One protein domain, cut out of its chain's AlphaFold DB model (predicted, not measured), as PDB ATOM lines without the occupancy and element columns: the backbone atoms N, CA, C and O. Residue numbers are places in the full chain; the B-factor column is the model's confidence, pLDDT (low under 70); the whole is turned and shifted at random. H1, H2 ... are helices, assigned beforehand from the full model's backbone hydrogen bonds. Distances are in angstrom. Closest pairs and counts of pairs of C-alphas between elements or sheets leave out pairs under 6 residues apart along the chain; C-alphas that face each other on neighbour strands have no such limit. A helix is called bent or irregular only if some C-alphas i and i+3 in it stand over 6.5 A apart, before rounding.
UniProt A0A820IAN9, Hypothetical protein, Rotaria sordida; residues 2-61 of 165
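What this domain is: This is residues 2 to 61 of the 165 residues of the protein "Hypothetical protein" of Rotaria sordida (UniProt A0A820IAN9). The model is a lopsided helical hairpin: the long helix H1 runs out, a looped stretch makes the turn, and the shorter H2 folds back beside the later part of H1. Residues 2 to 16 of H1 stick out as a free arm, and a small loop, residues 33 to 40, lies at the turn. The printed part has 60 residues with two named helices, H1 then H2, and no named strand; its class is all helix. It is loose and elongated, with a radius of gyration of the C-alphas of 15.0 A and spans of 49 by 26 by 18 A.

Where its parts are: Find C-alpha 2 at (449.606, 244.663, 401.617); from there H1, residues 2 to 28, runs 40.6 A to C-alpha 28 at (435.401, 268.824, 372.266). H1 is only just irregular: C-alphas 21 and 24 are 6.6 A apart. Next come residues 29 to 44, with no named element; within them residues 33 to 34 make a short antiparallel pairing with residues 39 to 40. H2, residues 45 to 61, then runs 21.8 A to C-alpha 61 at (430.949, 265.369, 395.109). It has a kink of 29 degrees near residue 55 and is only just irregular, with C-alphas 55 and 58 at 6.7 A.

How they stand to each other: Look at Leu 21 and Val 55, whose C-alphas, 5.9 A apart, are the closest of H1 and H2. The helices touch, H1 with residues 18 to 25 alone. They form a helical hairpin and run opposite ways at a shallow tilt of 20 degrees. Of the O i to N i+4 pairs, 20 of 23 in H1 and 10 of 13 in H2 are within hydrogen-bond range.

The domain as a whole: The C-alphas of Arg 2 and Thr 43 are the two farthest apart, at 48.8 A. The printed part has no cut, and the link from H1 to H2, 16 residues, is long. The mean pLDDT of the printed part is 81.4; look for values under 70 at residues 2 to 3 and 37.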
ATOM      1  N   ARG A   2     450.968 244.637 402.224       56.84
ATOM      2  CA  ARG A   2     449.606 244.663 401.617       56.84
ATOM      3  C   ARG A   2     449.047 246.067 401.301       56.84
ATOM      4  O   ARG A   2     448.382 246.253 400.291       56.84
ATOM      5  N   ASN A   3     449.374 247.068 402.121       69.06
ATOM      6  CA  ASN A   3     448.937 248.454 401.901       69.06
ATOM      7  C   ASN A   3     449.673 249.169 400.752       69.06
ATOM      8  O   ASN A   3     449.125 250.111 400.198       69.06
ATOM      9  N   ILE A   4     450.885 248.734 400.381       79.25
ATOM     10  CA  ILE A   4     451.656 249.351 399.287       79.25
ATOM     11  C   ILE A   4     451.024 249.020 397.935       79.25
ATOM     12  O   ILE A   4     450.855 249.918 397.121       79.25
ATOM     13  N   HIS A   5     450.594 247.774 397.718       81.94
ATOM     14  CA  HIS A   5     449.919 247.391 396.473       81.94
ATOM     15  C   HIS A   5     448.594 248.134 396.283       81.94
ATOM     16  O   HIS A   5     448.311 248.585 395.180       81.94
ATOM     17  N   LEU A   6     447.826 248.335 397.361       77.38
ATOM     18  CA  LEU A   6     446.620 249.171 397.334       77.38
ATOM     19  C   LEU A   6     446.937 250.629 396.979       77.38
ATOM     20  O   LEU A   6     446.185 251.249 396.236       77.38
ATOM     21  N   TYR A   7     448.048 251.167 397.485       74.75
ATOM     22  CA  TYR A   7     448.465 252.534 397.185       74.75
ATOM     23  C   TYR A   7     448.904 252.688 395.725       74.75
ATOM     24  O   TYR A   7     448.444 253.593 395.039       74.75
ATOM     25  N   ILE A   8     449.733 251.764 395.229       84.06
ATOM     26  CA  ILE A   8     450.164 251.713 393.825       84.06
ATOM     27  C   ILE A   8     448.945 251.588 392.906       84.06
ATOM     28  O   ILE A   8     448.809 252.349 391.954       84.06
ATOM     29  N   PHE A   9     448.024 250.679 393.224       87.69
ATOM     30  CA  PHE A   9     446.777 250.515 392.482       87.69
ATOM     31  C   PHE A   9     445.928 251.794 392.490       87.69
ATOM     32  O   PHE A   9     445.423 252.205 391.447       87.69
ATOM     33  N   GLY A  10     445.832 252.469 393.638       81.50
ATOM     34  CA  GLY A  10     445.166 253.765 393.758       81.50
ATOM     35  C   GLY A  10     445.791 254.846 392.873       81.50
ATOM     36  O   GLY A  10     445.056 255.588 392.229       81.50
ATOM     37  N   ILE A  11     447.125 254.896 392.774       83.38
ATOM     38  CA  ILE A  11     447.835 255.817 391.870       83.38
ATOM     39  C   ILE A  11     447.479 255.517 390.412       83.38
ATOM     40  O   ILE A  11     447.139 256.436 389.672       83.38
ATOM     41  N   PHE A  12     447.501 254.247 389.996       91.62
ATOM     42  CA  PHE A  12     447.124 253.870 388.629       91.62
ATOM     43  C   PHE A  12     445.682 254.265 388.301       91.62
ATOM     44  O   PHE A  12     445.440 254.866 387.254       91.62
ATOM     45  N   ILE A  13     444.738 253.997 389.210       88.69
ATOM     46  CA  ILE A  13     443.345 254.435 389.061       88.69
ATOM     47  C   ILE A  13     443.265 255.956 388.953       88.69
ATOM     48  O   ILE A  13     442.562 256.465 388.086       88.69
ATOM     49  N   GLN A  14     443.975 256.690 389.809       84.62
ATOM     50  CA  GLN A  14     443.956 258.148 389.797       84.62
ATOM     51  C   GLN A  14     444.469 258.702 388.468       84.62
ATOM     52  O   GLN A  14     443.830 259.586 387.903       84.62
ATOM     53  N   VAL A  15     445.595 258.193 387.962       86.94
ATOM     54  CA  VAL A  15     446.164 258.615 386.673       86.94
ATOM     55  C   VAL A  15     445.176 258.329 385.546       86.94
ATOM     56  O   VAL A  15     444.876 259.220 384.753       86.94
ATOM     57  N   PHE A  16     444.610 257.121 385.518       92.12
ATOM     58  CA  PHE A  16     443.655 256.720 384.492       92.12
ATOM     59  C   PHE A  16     442.372 257.562 384.523       92.12
ATOM     60  O   PHE A  16     441.930 258.050 383.484       92.12
ATOM     61  N   LEU A  17     441.790 257.782 385.708       86.12
ATOM     62  CA  LEU A  17     440.604 258.624 385.875       86.12
ATOM     63  C   LEU A  17     440.895 260.082 385.515       86.12
ATOM     64  O   LEU A  17     440.086 260.707 384.842       86.12
ATOM     65  N   SER A  18     442.054 260.614 385.908       83.31
ATOM     66  CA  SER A  18     442.435 261.996 385.591       83.31
ATOM     67  C   SER A  18     442.568 262.199 384.082       83.31
ATOM     68  O   SER A  18     442.015 263.155 383.545       83.31
ATOM     69  N   ALA A  19     443.227 261.268 383.384       86.50
ATOM     70  CA  ALA A  19     443.325 261.296 381.927       86.50
ATOM     71  C   ALA A  19     441.944 261.155 381.264       86.50
ATOM     72  O   ALA A  19     441.598 261.933 380.377       86.50
ATOM     73  N   SER A  20     441.119 260.218 381.745       88.50
ATOM     74  CA  SER A  20     439.772 259.973 381.214       88.50
ATOM     75  C   SER A  20     438.825 261.158 381.409       88.50
ATOM     76  O   SER A  20     437.961 261.374 380.570       88.50
ATOM     77  N   LEU A  21     438.971 261.935 382.488       84.75
ATOM     78  CA  LEU A  21     438.157 263.132 382.737       84.75
ATOM     79  C   LEU A  21     438.595 264.337 381.893       84.75
ATOM     80  O   LEU A  21     437.770 265.192 381.580       84.75
ATOM     81  N   GLN A  22     439.872 264.409 381.503       82.94
ATOM     82  CA  GLN A  22     440.391 265.481 380.643       82.94
ATOM     83  C   GLN A  22     440.151 265.215 379.151       82.94
ATOM     84  O   GLN A  22     439.954 266.159 378.385       82.94
ATOM     85  N   LEU A  23     440.121 263.944 378.737       87.88
ATOM     86  CA  LEU A  23     439.964 263.541 377.338       87.88
ATOM     87  C   LEU A  23     438.718 264.143 376.646       87.88
ATOM     88  O   LEU A  23     438.872 264.659 375.541       87.88
ATOM     89  N   PRO A  24     437.510 264.165 377.252       85.81
ATOM     90  CA  PRO A  24     436.337 264.775 376.630       85.81
ATOM     91  C   PRO A  24     436.532 266.260 376.343       85.81
ATOM     92  O   PRO A  24     436.078 266.749 375.316       85.81
ATOM     93  N   ILE A  25     437.226 266.974 377.230       83.38
ATOM     94  CA  ILE A  25     437.449 268.409 377.078       83.38
ATOM     95  C   ILE A  25     438.417 268.679 375.927       83.38
ATOM     96  O   ILE A  25     438.181 269.580 375.126       83.38
ATOM     97  N   LEU A  26     439.462 267.854 375.806       84.50
ATOM     98  CA  LEU A  26     440.390 267.902 374.679       84.50
ATOM     99  C   LEU A  26     439.671 267.613 373.349       84.50
ATOM    100  O   LEU A  26     439.847 268.346 372.383       84.50
ATOM    101  N   LEU A  27     438.841 266.565 373.306       88.25
ATOM    102  CA  LEU A  27     438.134 266.135 372.093       88.25
ATOM    103  C   LEU A  27     437.047 267.112 371.640       88.25
ATOM    104  O   LEU A  27     436.776 267.215 370.447       88.25
ATOM    105  N   LEU A  28     436.414 267.817 372.579       87.56
ATOM    106  CA  LEU A  28     435.401 268.824 372.266       87.56
ATOM    107  C   LEU A  28     435.999 270.104 371.673       87.56
ATOM    108  O   LEU A  28     435.247 270.887 371.100       87.56
ATOM    109  N   GLY A  29     437.311 270.331 371.815       83.44
ATOM    110  CA  GLY A  29     437.972 271.540 371.317       83.44
ATOM    111  C   GLY A  29     437.422 272.831 371.935       83.44
ATOM    112  O   GLY A  29     437.553 273.892 371.342       83.44
ATOM    113  N   ASP A  30     436.781 272.750 373.106       79.88
ATOM    114  CA  ASP A  30     436.087 273.883 373.730       79.88
ATOM    115  C   ASP A  30     437.051 274.864 374.427       79.88
ATOM    116  O   ASP A  30     436.570 275.828 375.010       79.88
ATOM    117  N   TYR A  31     438.371 274.637 374.444       81.06
ATOM    118  CA  TYR A  31     439.332 275.578 375.032       81.06
ATOM    119  C   TYR A  31     440.014 276.412 373.953       81.06
ATOM    120  O   TYR A  31     440.867 275.910 373.226       81.06
ATOM    121  N   ASP A  32     439.691 277.703 373.932       82.44
ATOM    122  CA  ASP A  32     440.486 278.694 373.217       82.44
ATOM    123  C   ASP A  32     441.639 279.136 374.117       82.44
ATOM    124  O   ASP A  32     441.421 279.578 375.251       82.44
ATOM    125  N   TYR A  33     442.864 279.023 373.610       80.38
ATOM    126  CA  TYR A  33     444.076 279.388 374.336       80.38
ATOM    127  C   TYR A  33     444.637 280.712 373.831       80.38
ATOM    128  O   TYR A  33     444.678 280.977 372.632       80.38
ATOM    129  N   GLU A  34     445.101 281.532 374.764       79.50
ATOM    130  CA  GLU A  34     445.890 282.719 374.482       79.50
ATOM    131  C   GLU A  34     447.360 282.325 374.312       79.50
ATOM    132  O   GLU A  34     448.015 281.910 375.274       79.50
ATOM    133  N   ASP A  35     447.887 282.482 373.095       77.69
ATOM    134  CA  ASP A  35     449.247 282.060 372.725       77.69
ATOM    135  C   ASP A  35     450.344 282.735 373.563       77.69
ATOM    136  O   ASP A  35     451.404 282.158 373.796       77.69
ATOM    137  N   TYR A  36     450.100 283.960 374.039       73.44
ATOM    138  CA  TYR A  36     451.117 284.761 374.726       73.44
ATOM    139  C   TYR A  36     451.317 284.368 376.196       73.44
ATOM    140  O   TYR A  36     452.410 284.498 376.747       73.44
ATOM    141  N   HIS A  37     450.254 283.888 376.843       69.00
ATOM    142  CA  HIS A  37     450.244 283.572 378.273       69.00
ATOM    143  C   HIS A  37     449.977 282.091 378.560       69.00
ATOM    144  O   HIS A  37     449.957 281.698 379.727       69.00
ATOM    145  N   CYS A  38     449.797 281.267 377.518       73.50
ATOM    146  CA  CYS A  38     449.444 279.849 377.618       73.50
ATOM    147  C   CYS A  38     448.257 279.611 378.565       73.50
ATOM    148  O   CYS A  38     448.253 278.665 379.356       73.50
ATOM    149  N   GLN A  39     447.261 280.494 378.513       75.69
ATOM    150  CA  GLN A  39     446.089 280.451 379.382       75.69
ATOM    151  C   GLN A  39     444.816 280.301 378.559       75.69
ATOM    152  O   GLN A  39     444.739 280.772 377.430       75.69
ATOM    153  N   VAL A  40     443.807 279.642 379.125       76.50
ATOM    154  CA  VAL A  40     442.480 279.589 378.505       76.50
ATOM    155  C   VAL A  40     441.877 280.987 378.560       76.50
ATOM    156  O   VAL A  40     441.879 281.616 379.623       76.50
ATOM    157  N   TYR A  41     441.338 281.471 377.442       76.62
ATOM    158  CA  TYR A  41     440.656 282.757 377.429       76.62
ATOM    159  C   TYR A  41     439.497 282.752 378.430       76.62
ATOM    160  O   TYR A  41     438.585 281.927 378.354       76.62
ATOM    161  N   LEU A  42     439.485 283.735 379.338       70.75
ATOM    162  CA  LEU A  42     438.388 283.922 380.299       70.75
ATOM    163  C   LEU A  42     437.036 284.164 379.602       70.75
ATOM    164  O   LEU A  42     435.983 283.924 380.187       70.75
ATOM    165  N   THR A  43     437.069 284.596 378.339       73.75
ATOM    166  CA  THR A  43     435.905 284.804 377.467       73.75
ATOM    167  C   THR A  43     435.256 283.504 376.995       73.75
ATOM    168  O   THR A  43     434.116 283.519 376.524       73.75
ATOM    169  N   ASN A  44     435.940 282.371 377.146       81.44
ATOM    170  CA  ASN A  44     435.416 281.063 376.805       81.44
ATOM    171  C   ASN A  44     434.743 280.423 378.032       81.44
ATOM    172  O   ASN A  44     435.170 279.397 378.572       81.44
ATOM    173  N   TRP A  45     433.653 281.051 378.496       78.19
ATOM    174  CA  TRP A  45     432.909 280.581 379.671       78.19
ATOM    175  C   TRP A  45     432.410 279.148 379.509       78.19
ATOM    176  O   TRP A  45     432.316 278.416 380.491       78.19
ATOM    177  N   ARG A  46     432.079 278.738 378.280       84.50
ATOM    178  CA  ARG A  46     431.564 277.401 377.988       84.50
ATOM    179  C   ARG A  46     432.639 276.349 378.244       84.50
ATOM    180  O   ARG A  46     432.346 275.367 378.928       84.50
ATOM    181  N   GLY A  47     433.860 276.572 377.757       83.00
ATOM    182  CA  GLY A  47     435.016 275.725 378.044       83.00
ATOM    183  C   GLY A  47     435.327 275.685 379.536       83.00
ATOM    184  O   GLY A  47     435.440 274.606 380.112       83.00
ATOM    185  N   ILE A  48     435.348 276.845 380.202       81.50
ATOM    186  CA  ILE A  48     435.603 276.947 381.649       81.50
ATOM    187  C   ILE A  48     434.535 276.206 382.467       81.50
ATOM    188  O   ILE A  48     434.867 275.433 383.366       81.50
ATOM    189  N   ALA A  49     433.251 276.394 382.156       83.44
ATOM    190  CA  ALA A  49     432.144 275.760 382.868       83.44
ATOM    191  C   ALA A  49     432.131 274.238 382.675       83.44
ATOM    192  O   ALA A  49     431.901 273.501 383.635       83.44
ATOM    193  N   ARG A  50     432.413 273.753 381.457       84.81
ATOM    194  CA  ARG A  50     432.566 272.317 381.170       84.81
ATOM    195  C   ARG A  50     433.793 271.731 381.860       84.81
ATOM    196  O   ARG A  50     433.708 270.655 382.444       84.81
ATOM    197  N   GLY A  51     434.908 272.455 381.854       83.38
ATOM    198  CA  GLY A  51     436.115 272.088 382.585       83.38
ATOM    199  C   GLY A  51     435.850 271.932 384.077       83.38
ATOM    200  O   GLY A  51     436.154 270.893 384.663       83.38
ATOM    201  N   ALA A  52     435.196 272.919 384.688       81.81
ATOM    202  CA  ALA A  52     434.815 272.870 386.093       81.81
ATOM    203  C   ALA A  52     433.834 271.720 386.391       81.81
ATOM    204  O   ALA A  52     433.997 271.010 387.385       81.81
ATOM    205  N   SER A  53     432.833 271.490 385.537       84.38
ATOM    206  CA  SER A  53     431.828 270.448 385.775       84.38
ATOM    207  C   SER A  53     432.355 269.025 385.580       84.38
ATOM    208  O   SER A  53     431.889 268.127 386.274       84.38
ATOM    209  N   LEU A  54     433.323 268.810 384.687       83.19
ATOM    210  CA  LEU A  54     433.882 267.485 384.400       83.19
ATOM    211  C   LEU A  54     435.117 267.164 385.242       83.19
ATOM    212  O   LEU A  54     435.260 266.040 385.716       83.19
ATOM    213  N   VAL A  55     436.009 268.131 385.457       81.00
ATOM    214  CA  VAL A  55     437.275 267.888 386.170       81.00
ATOM    215  C   VAL A  55     437.114 268.107 387.667       81.00
ATOM    216  O   VAL A  55     437.676 267.358 388.463       81.00
ATOM    217  N   TRP A  56     436.356 269.128 388.065       78.50
ATOM    218  CA  TRP A  56     436.365 269.605 389.446       78.50
ATOM    219  C   TRP A  56     435.148 269.146 390.256       78.50
ATOM    220  O   TRP A  56     435.299 268.680 391.385       78.50
ATOM    221  N   LEU A  57     433.946 269.187 389.680       82.12
ATOM    222  CA  LEU A  57     432.720 268.787 390.379       82.12
ATOM    223  C   LEU A  57     432.718 267.305 390.823       82.12
ATOM    224  O   LEU A  57     432.383 267.046 391.984       82.12
ATOM    225  N   PRO A  58     433.112 266.317 389.988       83.12
ATOM    226  CA  PRO A  58     433.024 264.907 390.363       83.12
ATOM    227  C   PRO A  58     433.896 264.511 391.567       83.12
ATOM    228  O   PRO A  58     433.356 263.882 392.482       83.12
ATOM    229  N   PRO A  59     435.196 264.877 391.658       79.50
ATOM    230  CA  PRO A  59     436.002 264.527 392.828       79.50
ATOM    231  C   PRO A  59     435.501 265.211 394.106       79.50
ATOM    232  O   PRO A  59     435.558 264.610 395.183       79.50
ATOM    233  N   VAL A  60     434.955 266.427 394.005       80.44
ATOM    234  CA  VAL A  60     434.362 267.134 395.149       80.44
ATOM    235  C   VAL A  60     433.110 266.415 395.646       80.44
ATOM    236  O   VAL A  60     433.024 266.096 396.834       80.44
ATOM    237  N   LEU A  61     432.172 266.090 394.752       84.88
ATOM    238  CA  LEU A  61     430.949 265.369 395.109       84.88
ATOM    239  C   LEU A  61     431.249 263.980 395.675       84.88
ATOM    240  O   LEU A  61     430.661 263.597 396.685       84.88
TER     241      LEU A  61